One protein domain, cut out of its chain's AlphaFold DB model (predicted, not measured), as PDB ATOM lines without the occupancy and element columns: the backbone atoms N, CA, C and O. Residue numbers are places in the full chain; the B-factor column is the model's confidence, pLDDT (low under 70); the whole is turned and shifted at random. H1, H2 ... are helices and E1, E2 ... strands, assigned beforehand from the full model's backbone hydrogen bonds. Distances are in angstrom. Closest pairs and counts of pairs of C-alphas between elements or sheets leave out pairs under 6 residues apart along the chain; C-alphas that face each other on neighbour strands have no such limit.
ATOM      1  N   MET A  13      20.888 -35.532 -19.636       55.44
ATOM      2  CA  MET A  13      19.661 -35.934 -20.320       55.44
ATOM      3  C   MET A  13      18.395 -35.323 -19.712       55.44
ATOM      4  O   MET A  13      17.517 -34.969 -20.480       55.44
ATOM      5  N   ASN A  14      18.255 -35.182 -18.389       68.94
ATOM      6  CA  ASN A  14      16.961 -34.750 -17.834       68.94
ATOM      7  C   ASN A  14      16.613 -33.281 -18.202       68.94
ATOM      8  O   ASN A  14      15.539 -33.058 -18.756       68.94
ATOM      9  N   PRO A  15      17.522 -32.294 -18.052       73.88
ATOM     10  CA  PRO A  15      17.277 -30.924 -18.526       73.88
ATOM     11  C   PRO A  15      17.167 -30.804 -20.050       73.88
ATOM     12  O   PRO A  15      16.302 -30.091 -20.552       73.88
ATOM     13  N   VAL A  16      18.016 -31.514 -20.801       75.06
ATOM     14  CA  VAL A  16      17.988 -31.462 -22.272       75.06
ATOM     15  C   VAL A  16      16.675 -32.031 -22.812       75.06
ATOM     16  O   VAL A  16      16.073 -31.415 -23.686       75.06
ATOM     17  N   LEU A  17      16.179 -33.147 -22.258       76.31
ATOM     18  CA  LEU A  17      14.868 -33.690 -22.627       76.31
ATOM     19  C   LEU A  17      13.722 -32.750 -22.240       76.31
ATOM     20  O   LEU A  17      12.777 -32.625 -23.014       76.31
ATOM     21  N   GLN A  18      13.786 -32.085 -21.084       81.31
ATOM     22  CA  GLN A  18      12.755 -31.121 -20.678       81.31
ATOM     23  C   GLN A  18      12.671 -29.942 -21.651       81.31
ATOM     24  O   GLN A  18      11.581 -29.591 -22.105       81.31
ATOM     25  N   ILE A  19      13.817 -29.365 -22.025       81.88
ATOM     26  CA  ILE A  19      13.842 -28.258 -22.985       81.88
ATOM     27  C   ILE A  19      13.429 -28.751 -24.375       81.88
ATOM     28  O   ILE A  19      12.630 -28.090 -25.032       81.88
ATOM     29  N   ALA A  20      13.891 -29.927 -24.806       77.75
ATOM     30  CA  ALA A  20      13.457 -30.519 -26.067       77.75
ATOM     31  C   ALA A  20      11.936 -30.748 -26.094       77.75
ATOM     32  O   ALA A  20      11.289 -30.403 -27.077       77.75
ATOM     33  N   GLY A  21      11.343 -31.239 -25.003       77.56
ATOM     34  CA  GLY A  21       9.893 -31.390 -24.866       77.56
ATOM     35  C   GLY A  21       9.152 -30.059 -25.011       77.56
ATOM     36  O   GLY A  21       8.191 -29.962 -25.775       77.56
ATOM     37  N   TYR A  22       9.642 -29.003 -24.357       80.62
ATOM     38  CA  TYR A  22       9.092 -27.654 -24.511       80.62
ATOM     39  C   TYR A  22       9.254 -27.106 -25.937       80.62
ATOM     40  O   TYR A  22       8.367 -26.434 -26.464       80.62
ATOM     41  N   MET A  23      10.370 -27.394 -26.597       80.00
ATOM     42  CA  MET A  23      10.618 -26.977 -27.975       80.00
ATOM     43  C   MET A  23       9.699 -27.679 -28.970       80.00
ATOM     44  O   MET A  23       9.126 -27.026 -29.837       80.00
ATOM     45  N   ILE A  24       9.482 -28.985 -28.801       75.81
ATOM     46  CA  ILE A  24       8.514 -29.754 -29.592       75.81
ATOM     47  C   ILE A  24       7.100 -29.183 -29.394       75.81
ATOM     48  O   ILE A  24       6.356 -29.028 -30.363       75.81
ATOM     49  N   TRP A  25       6.744 -28.821 -28.157       73.69
ATOM     50  CA  TRP A  25       5.458 -28.195 -27.835       73.69
ATOM     51  C   TRP A  25       5.290 -26.808 -28.475       73.69
ATOM     52  O   TRP A  25       4.272 -26.506 -29.099       73.69
ATOM     53  N   SER A  26       6.300 -25.952 -28.339       75.00
ATOM     54  CA  SER A  26       6.278 -24.578 -28.853       75.00
ATOM     55  C   SER A  26       6.470 -24.491 -30.372       75.00
ATOM     56  O   SER A  26       6.104 -23.479 -30.971       75.00
ATOM     57  N   GLY A  27       6.986 -25.549 -31.006       75.19
ATOM     58  CA  GLY A  27       7.426 -25.537 -32.403       75.19
ATOM     59  C   GLY A  27       8.782 -24.847 -32.597       75.19
ATOM     60  O   GLY A  27       9.146 -24.496 -33.718       75.19
ATOM     61  N   ALA A  28       9.539 -24.620 -31.521       80.44
ATOM     62  CA  ALA A  28      10.884 -24.070 -31.602       80.44
ATOM     63  C   ALA A  28      11.879 -25.134 -32.091       80.44
ATOM     64  O   ALA A  28      11.779 -26.308 -31.738       80.44
ATOM     65  N   ARG A  29      12.866 -24.719 -32.895       83.94
ATOM     66  CA  ARG A  29      13.902 -25.624 -33.425       83.94
ATOM     67  C   ARG A  29      15.246 -25.502 -32.762       83.94
ATOM     68  O   ARG A  29      15.993 -26.460 -32.820       83.94
ATOM     69  N   VAL A  30      15.546 -24.384 -32.116       86.62
ATOM     70  CA  VAL A  30      16.821 -24.187 -31.423       86.62
ATOM     71  C   VAL A  30      16.572 -23.947 -29.943       86.62
ATOM     72  O   VAL A  30      15.680 -23.180 -29.580       86.62
ATOM     73  N   GLY A  31      17.340 -24.636 -29.106       86.56
ATOM     74  CA  GLY A  31      17.322 -24.526 -27.655       86.56
ATOM     75  C   GLY A  31      18.722 -24.285 -27.127       86.56
ATOM     76  O   GLY A  31      19.710 -24.714 -27.724       86.56
ATOM     77  N   MET A  32      18.808 -23.578 -26.005       86.00
ATOM     78  CA  MET A  32      20.070 -23.285 -25.336       86.00
ATOM     79  C   MET A  32      19.959 -23.624 -23.855       86.00
ATOM     80  O   MET A  32      18.948 -23.342 -23.215       86.00
ATOM     81  N   LEU A  33      21.023 -24.210 -23.317       84.81
ATOM     82  CA  LEU A  33      21.236 -24.441 -21.900       84.81
ATOM     83  C   LEU A  33      22.465 -23.637 -21.473       84.81
ATOM     84  O   LEU A  33      23.593 -23.941 -21.866       84.81
ATOM     85  N   LEU A  34      22.225 -22.601 -20.672       79.62
ATOM     86  CA  LEU A  34      23.261 -21.745 -20.106       79.62
ATOM     87  C   LEU A  34      23.656 -22.289 -18.730       79.62
ATOM     88  O   LEU A  34      22.850 -22.284 -17.802       79.62
ATOM     89  N   ALA A  35      24.893 -22.753 -18.600       76.88
ATOM     90  CA  ALA A  35      25.491 -23.214 -17.353       76.88
ATOM     91  C   ALA A  35      26.852 -22.525 -17.186       76.88
ATOM     92  O   ALA A  35      27.891 -23.158 -17.351       76.88
ATOM     93  N   TYR A  36      26.832 -21.209 -16.930       68.00
ATOM     94  CA  TYR A  36      28.023 -20.350 -16.939       68.00
ATOM     95  C   TYR A  36      29.209 -20.983 -16.176       68.00
ATOM     96  O   TYR A  36      29.021 -21.428 -15.040       68.00
ATOM     97  N   PRO A  37      30.417 -21.026 -16.772       71.94
ATOM     98  CA  PRO A  37      30.832 -20.376 -18.028       71.94
ATOM     99  C   PRO A  37      30.485 -21.157 -19.304       71.94
ATOM    100  O   PRO A  37      30.851 -20.758 -20.401       71.94
ATOM    101  N   SER A  38      29.792 -22.279 -19.192       77.75
ATOM    102  CA  SER A  38      29.573 -23.204 -20.291       77.75
ATOM    103  C   SER A  38      28.194 -23.053 -20.931       77.75
ATOM    104  O   SER A  38      27.179 -22.906 -20.248       77.75
ATOM    105  N   VAL A  39      28.131 -23.154 -22.256       80.31
ATOM    106  CA  VAL A  39      26.874 -23.091 -23.011       80.31
ATOM    107  C   VAL A  39      26.740 -24.294 -23.918       80.31
ATOM    108  O   VAL A  39      27.592 -24.541 -24.762       80.31
ATOM    109  N   VAL A  40      25.636 -25.022 -23.779       83.38
ATOM    110  CA  VAL A  40      25.237 -26.056 -24.737       83.38
ATOM    111  C   VAL A  40      24.067 -25.520 -25.536       83.38
ATOM    112  O   VAL A  40      23.131 -24.961 -24.967       83.38
ATOM    113  N   TRP A  41      24.078 -25.725 -26.844       86.75
ATOM    114  CA  TRP A  41      22.908 -25.464 -27.671       86.75
ATOM    115  C   TRP A  41      22.588 -26.679 -28.527       86.75
ATOM    116  O   TRP A  41      23.431 -27.543 -28.769       86.75
ATOM    117  N   PHE A  42      21.330 -26.791 -28.918       87.12
ATOM    118  CA  PHE A  42      20.829 -27.942 -29.644       87.12
ATOM    119  C   PHE A  42      19.751 -27.529 -30.630       87.12
ATOM    120  O   PHE A  42      19.057 -26.528 -30.451       87.12
ATOM    121  N   GLU A  43      19.631 -28.326 -31.680       86.25
ATOM    122  CA  GLU A  43      18.719 -28.119 -32.788       86.25
ATOM    123  C   GLU A  43      17.844 -29.356 -32.980       86.25
ATOM    124  O   GLU A  43      18.331 -30.486 -32.959       86.25
ATOM    125  N   ILE A  44      16.550 -29.141 -33.194       83.31
ATOM    126  CA  ILE A  44      15.597 -30.172 -33.583       83.31
ATOM    127  C   ILE A  44      15.494 -30.177 -35.105       83.31
ATOM    128  O   ILE A  44      15.078 -29.198 -35.742       83.31
ATOM    129  N   GLU A  45      15.878 -31.307 -35.687       78.12
ATOM    130  CA  GLU A  45      15.750 -31.545 -37.116       78.12
ATOM    131  C   GLU A  45      14.268 -31.656 -37.496       78.12
ATOM    132  O   GLU A  45      13.448 -32.186 -36.743       78.12
ATOM    133  N   ASN A  46      13.914 -31.132 -38.670       68.44
ATOM    134  CA  ASN A  46      12.565 -31.289 -39.198       68.44
ATOM    135  C   ASN A  46      12.464 -32.696 -39.776       68.44
ATOM    136  O   ASN A  46      12.902 -32.934 -40.899       68.44
ATOM    137  N   ASN A  47      11.935 -33.618 -38.979       63.81
ATOM    138  CA  ASN A  47      11.592 -34.946 -39.451       63.81
ATOM    139  C   ASN A  47      10.150 -34.939 -39.955       63.81
ATOM    140  O   ASN A  47       9.213 -34.638 -39.219       63.81
ATOM    141  N   GLU A  48       9.975 -35.327 -41.217       58.91
ATOM    142  CA  GLU A  48       8.654 -35.611 -41.790       58.91
ATOM    143  C   GLU A  48       7.996 -36.820 -41.097       58.91
ATOM    144  O   GLU A  48       6.770 -36.902 -41.004       58.91
ATOM    145  N   ASN A  49       8.817 -37.718 -40.540       58.56
ATOM    146  CA  ASN A  49       8.384 -38.855 -39.735       58.56
ATOM    147  C   ASN A  49       8.063 -38.408 -38.301       58.56
ATOM    148  O   ASN A  49       8.954 -38.046 -37.536       58.56
ATOM    149  N   LYS A  50       6.776 -38.470 -37.937       59.88
ATOM    150  CA  LYS A  50       6.220 -37.952 -36.672       59.88
ATOM    151  C   LYS A  50       6.657 -38.706 -35.404       59.88
ATOM    152  O   LYS A  50       6.407 -38.221 -34.306       59.88
ATOM    153  N   ASP A  51       7.315 -39.856 -35.549       58.31
ATOM    154  CA  ASP A  51       7.556 -40.780 -34.432       58.31
ATOM    155  C   ASP A  51       8.959 -40.675 -33.814       58.31
ATOM    156  O   ASP A  51       9.193 -41.219 -32.734       58.31
ATOM    157  N   VAL A  52       9.907 -39.975 -34.454       64.06
ATOM    158  CA  VAL A  52      11.286 -39.857 -33.949       64.06
ATOM    159  C   VAL A  52      11.800 -38.427 -34.087       64.06
ATOM    160  O   VAL A  52      11.937 -37.896 -35.189       64.06
ATOM    161  N   PHE A  53      12.154 -37.819 -32.956       67.88
ATOM    162  CA  PHE A  53      12.804 -36.511 -32.915       67.88
ATOM    163  C   PHE A  53      14.322 -36.671 -32.970       67.88
ATOM    164  O   PHE A  53      14.930 -37.208 -32.043       67.88
ATOM    165  N   ASN A  54      14.940 -36.155 -34.029       74.62
ATOM    166  CA  ASN A  54      16.392 -36.042 -34.116       74.62
ATOM    167  C   ASN A  54      16.829 -34.720 -33.480       74.62
ATOM    168  O   ASN A  54      16.503 -33.639 -33.974       74.62
ATOM    169  N   ILE A  55      17.570 -34.814 -32.377       79.50
ATOM    170  CA  ILE A  55      18.143 -33.661 -31.681       79.50
ATOM    171  C   ILE A  55      19.645 -33.652 -31.948       79.50
ATOM    172  O   ILE A  55      20.362 -34.568 -31.540       79.50
ATOM    173  N   LYS A  56      20.132 -32.605 -32.611       83.25
ATOM    174  CA  LYS A  56      21.561 -32.332 -32.757       83.25
ATOM    175  C   LYS A  56      22.007 -31.511 -31.564       83.25
ATOM    176  O   LYS A  56      21.508 -30.412 -31.356       83.25
ATOM    177  N   VAL A  57      22.925 -32.048 -30.773       81.88
ATOM    178  CA  VAL A  57      23.528 -31.328 -29.650       81.88
ATOM    179  C   VAL A  57      24.886 -30.822 -30.097       81.88
ATOM    180  O   VAL A  57      25.734 -31.606 -30.521       81.88
ATOM    181  N   TYR A  58      25.083 -29.513 -30.009       82.12
ATOM    182  CA  TYR A  58      26.340 -28.870 -30.346       82.12
ATOM    183  C   TYR A  58      27.182 -28.672 -29.080       82.12
ATOM    184  O   TYR A  58      26.629 -28.509 -27.986       82.12
ATOM    185  N   PRO A  59      28.517 -28.761 -29.204       67.81
ATOM    186  CA  PRO A  59      29.413 -28.816 -28.060       67.81
ATOM    187  C   PRO A  59      29.374 -27.556 -27.191       67.81
ATOM    188  O   PRO A  59      28.940 -26.482 -27.604       67.81
ATOM    189  N   LEU A  60      29.870 -27.754 -25.970       68.00
ATOM    190  CA  LEU A  60      30.002 -26.786 -24.892       68.00
ATOM    191  C   LEU A  60      30.868 -25.594 -25.340       68.00
ATOM    192  O   LEU A  60      32.085 -25.722 -25.454       68.00
ATOM    193  N   LEU A  61      30.254 -24.445 -25.606       72.50
ATOM    194  CA  LEU A  61      30.967 -23.183 -25.790       72.50
ATOM    195  C   LEU A  61      31.406 -22.693 -24.407       72.50
ATOM    196  O   LEU A  61      30.564 -22.426 -23.548       72.50
ATOM    197  N   GLU A  62      32.714 -22.614 -24.174       73.44
ATOM    198  CA  GLU A  62      33.269 -21.983 -22.976       73.44
ATOM    199  C   GLU A  62      33.314 -20.467 -23.182       73.44
ATOM    200  O   GLU A  62      34.000 -19.954 -24.065       73.44
ATOM    201  N   MET A  63      32.537 -19.743 -22.381       77.81
ATOM    202  CA  MET A  63      32.519 -18.286 -22.348       77.81
ATOM    203  C   MET A  63      33.641 -17.801 -21.429       77.81
ATOM    204  O   MET A  63      33.474 -17.747 -20.209       77.81
ATOM    205  N   ASN A  64      34.780 -17.427 -22.013       79.88
ATOM    206  CA  ASN A  64      35.905 -16.865 -21.259       79.88
ATOM    207  C   ASN A  64      35.605 -15.445 -20.755       79.88
ATOM    208  O   ASN A  64      36.130 -15.023 -19.726       79.88
ATOM    209  N   SER A  65      34.724 -14.719 -21.450       82.12
ATOM    210  CA  SER A  65      34.188 -13.429 -21.020       82.12
ATOM    211  C   SER A  65      32.690 -13.311 -21.316       82.12
ATOM    212  O   SER A  65      32.142 -14.001 -22.180       82.12
ATOM    213  N   PHE A  66      32.011 -12.419 -20.589       80.69
ATOM    214  CA  PHE A  66      30.594 -12.132 -20.823       80.69
ATOM    215  C   PHE A  66      30.354 -11.557 -22.227       80.69
ATOM    216  O   PHE A  66      29.407 -11.958 -22.899       80.69
ATOM    217  N   GLU A  67      31.231 -10.662 -22.689       85.25
ATOM    218  CA  GLU A  67      31.132 -10.041 -24.015       85.25
ATOM    219  C   GLU A  67      31.242 -11.076 -25.139       85.25
ATOM    220  O   GLU A  67      30.378 -11.128 -26.015       85.25
ATOM    221  N   GLU A  68      32.247 -11.956 -25.083       82.94
ATOM    222  CA  GLU A  68      32.400 -13.053 -26.046       82.94
ATOM    223  C   GLU A  68      31.191 -13.989 -26.018       82.94
ATOM    224  O   GLU A  68      30.667 -14.377 -27.064       82.94
ATOM    225  N   GLY A  69      30.691 -14.288 -24.819       83.19
ATOM    226  CA  GLY A  69      29.494 -15.091 -24.656       83.19
ATOM    227  C   GLY A  69      28.265 -14.485 -25.336       83.19
ATOM    228  O   GLY A  69      27.525 -15.189 -26.027       83.19
ATOM    229  N   MET A  70      28.058 -13.177 -25.194       85.31
ATOM    230  CA  MET A  70      26.956 -12.475 -25.851       85.31
ATOM    231  C   MET A  70      27.077 -12.515 -27.376       85.31
ATOM    232  O   MET A  70      26.073 -12.708 -28.063       85.31
ATOM    233  N   VAL A  71      28.291 -12.391 -27.919       87.00
ATOM    234  CA  VAL A  71      28.532 -12.504 -29.366       87.00
ATOM    235  C   VAL A  71      28.157 -13.895 -29.879       87.00
ATOM    236  O   VAL A  71      27.480 -14.004 -30.905       87.00
ATOM    237  N   GLU A  72      28.534 -14.954 -29.162       84.62
ATOM    238  CA  GLU A  72      28.177 -16.328 -29.530       84.62
ATOM    239  C   GLU A  72      26.666 -16.579 -29.448       84.62
ATOM    240  O   GLU A  72      26.077 -17.135 -30.380       84.62
ATOM    241  N   ILE A  73      25.993 -16.079 -28.406       85.50
ATOM    242  CA  ILE A  73      24.527 -16.145 -28.306       85.50
ATOM    243  C   ILE A  73      23.875 -15.457 -29.516       85.50
ATOM    244  O   ILE A  73      22.982 -16.024 -30.148       85.50
ATOM    245  N   VAL A  74      24.333 -14.259 -29.894       87.56
ATOM    246  CA  VAL A  74      23.791 -13.525 -31.050       87.56
ATOM    247  C   VAL A  74      24.006 -14.291 -32.359       87.56
ATOM    248  O   VAL A  74      23.118 -14.296 -33.217       87.56
ATOM    249  N   ARG A  75      25.142 -14.978 -32.527       87.38
ATOM    250  CA  ARG A  75      25.398 -15.841 -33.694       87.38
ATOM    251  C   ARG A  75      24.404 -16.996 -33.762       87.38
ATOM    252  O   ARG A  75      23.823 -17.219 -34.826       87.38
ATOM    253  N   ILE A  76      24.163 -17.670 -32.638       86.62
ATOM    254  CA  ILE A  76      23.188 -18.765 -32.539       86.62
ATOM    255  C   ILE A  76      21.775 -18.255 -32.846       86.62
ATOM    256  O   ILE A  76      21.061 -18.863 -33.639       86.62
ATOM    257  N   LEU A  77      21.381 -17.098 -32.310       85.06
ATOM    258  CA  LEU A  77      20.075 -16.488 -32.590       85.06
ATOM    259  C   LEU A  77      19.914 -16.098 -34.067       85.06
ATOM    260  O   LEU A  77      18.861 -16.330 -34.662       85.06
ATOM    261  N   LYS A  78      20.962 -15.542 -34.688       89.06
ATOM    262  CA  LYS A  78      20.973 -15.201 -36.120       89.06
ATOM    263  C   LYS A  78      20.908 -16.440 -37.014       89.06
ATOM    264  O   LYS A  78      20.406 -16.363 -38.134       89.06
ATOM    265  N   TYR A  79      21.447 -17.563 -36.553       88.00
ATOM    266  CA  TYR A  79      21.270 -18.850 -37.213       88.00
ATOM    267  C   TYR A  79      19.827 -19.348 -37.052       88.00
ATOM    268  O   TYR A  79      19.172 -19.646 -38.049       88.00
ATOM    269  N   ALA A  80      19.302 -19.337 -35.825       84.38
ATOM    270  CA  ALA A  80      17.955 -19.798 -35.505       84.38
ATOM    271  C   ALA A  80      16.857 -19.035 -36.264       84.38
ATOM    272  O   ALA A  80      15.874 -19.639 -36.679       84.38
ATOM    273  N   SER A  81      17.034 -17.732 -36.509       82.88
ATOM    274  CA  SER A  81      16.060 -16.920 -37.254       82.88
ATOM    275  C   SER A  81      15.919 -17.297 -38.731       82.88
ATOM    276  O   SER A  81      14.925 -16.936 -39.359       82.88
ATOM    277  N   LYS A  82      16.892 -18.023 -39.298       87.00
ATOM    278  CA  LYS A  82      16.828 -18.546 -40.672       87.00
ATOM    279  C   LYS A  82      16.114 -19.893 -40.764       87.00
ATOM    280  O   LYS A  82      15.830 -20.342 -41.870       87.00
TER     281      LYS A  82
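This is residues 13 to 82 of the 145 residues of an uncharacterized protein of Reticulomyxa filosa (UniProt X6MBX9). A narrow sheet of three strands, E1, E2 and E3, is the middle layer, with one helix packed over each face: H1 lies slantwise over one face and H2 runs along the strands over the other. Residues 47 to 52, in the link from E2 to E3, stick out at one end of the long axis. The printed part has 70 residues, with two named helices and three named strands in the order H1, E1, E2, E3, H2; the sheet's order is E1, E2, E3, antiparallel throughout, and the class is mixed, helices and strands. It is only just compact, close to loose, with a radius of gyration of the C-alphas of 12.8 A and spans of 40 by 28 by 18 A.

H1, residues 13 to 26, begins at C-alpha 13 at (19.661, -35.934, -20.320) and is 19.5 A long from first to last C-alpha. E1, residues 30 to 35, is 16.6 A long. E2, residues 38 to 44, is 20.5 A long and begins at C-alpha 38 at (29.573, -23.204, -20.291). E3, residues 55 to 62, is 21.0 A long. H2, residues 66 to 80, is 20.8 A long and ends at C-alpha 80 at (17.955, -19.798, -35.505).

E1, E2 and E3 form a meander, each strand the antiparallel neighbour of the one before; E2 is the inner strand. The hairpin of E1 and E2 has N 33 and O 40 within hydrogen-bond range at 2.8 A, and N 42 and O 31 at 2.9 A. The hairpin of E2 and E3 has N 39 and O 61 within range at 2.8 A, and N 58 and O 41 at 2.9 A. H1 is on the sheet at a height of 8.9 A, over E1 and E2, at 37 degrees to E1 on the local plane. Its closest C-alphas to E1 are those of Ile 19 and Gly 31, 6.9 A apart. H2 is on the opposite face at a height of 9.9 A, over E2 and at 2 degrees to it on the local plane. The closest C-alphas of H2 and E1 are those of Ala 80 and Val 30, 6.1 A apart. H1 and H2 are apart. In both helices every O i to N i+4 pair is within hydrogen-bond range.

The two C-alphas farthest apart are those of Asn 49 and Ser 65, at 40.8 A. The printed part has no cut. The link from E2 to E3, 10 residues, is short, and the other three links are tight. The mean pLDDT of the printed part is 78.2; it is under 70 at residues 13 to 14, 36, 46 to 53 and 59 to 60 of this model.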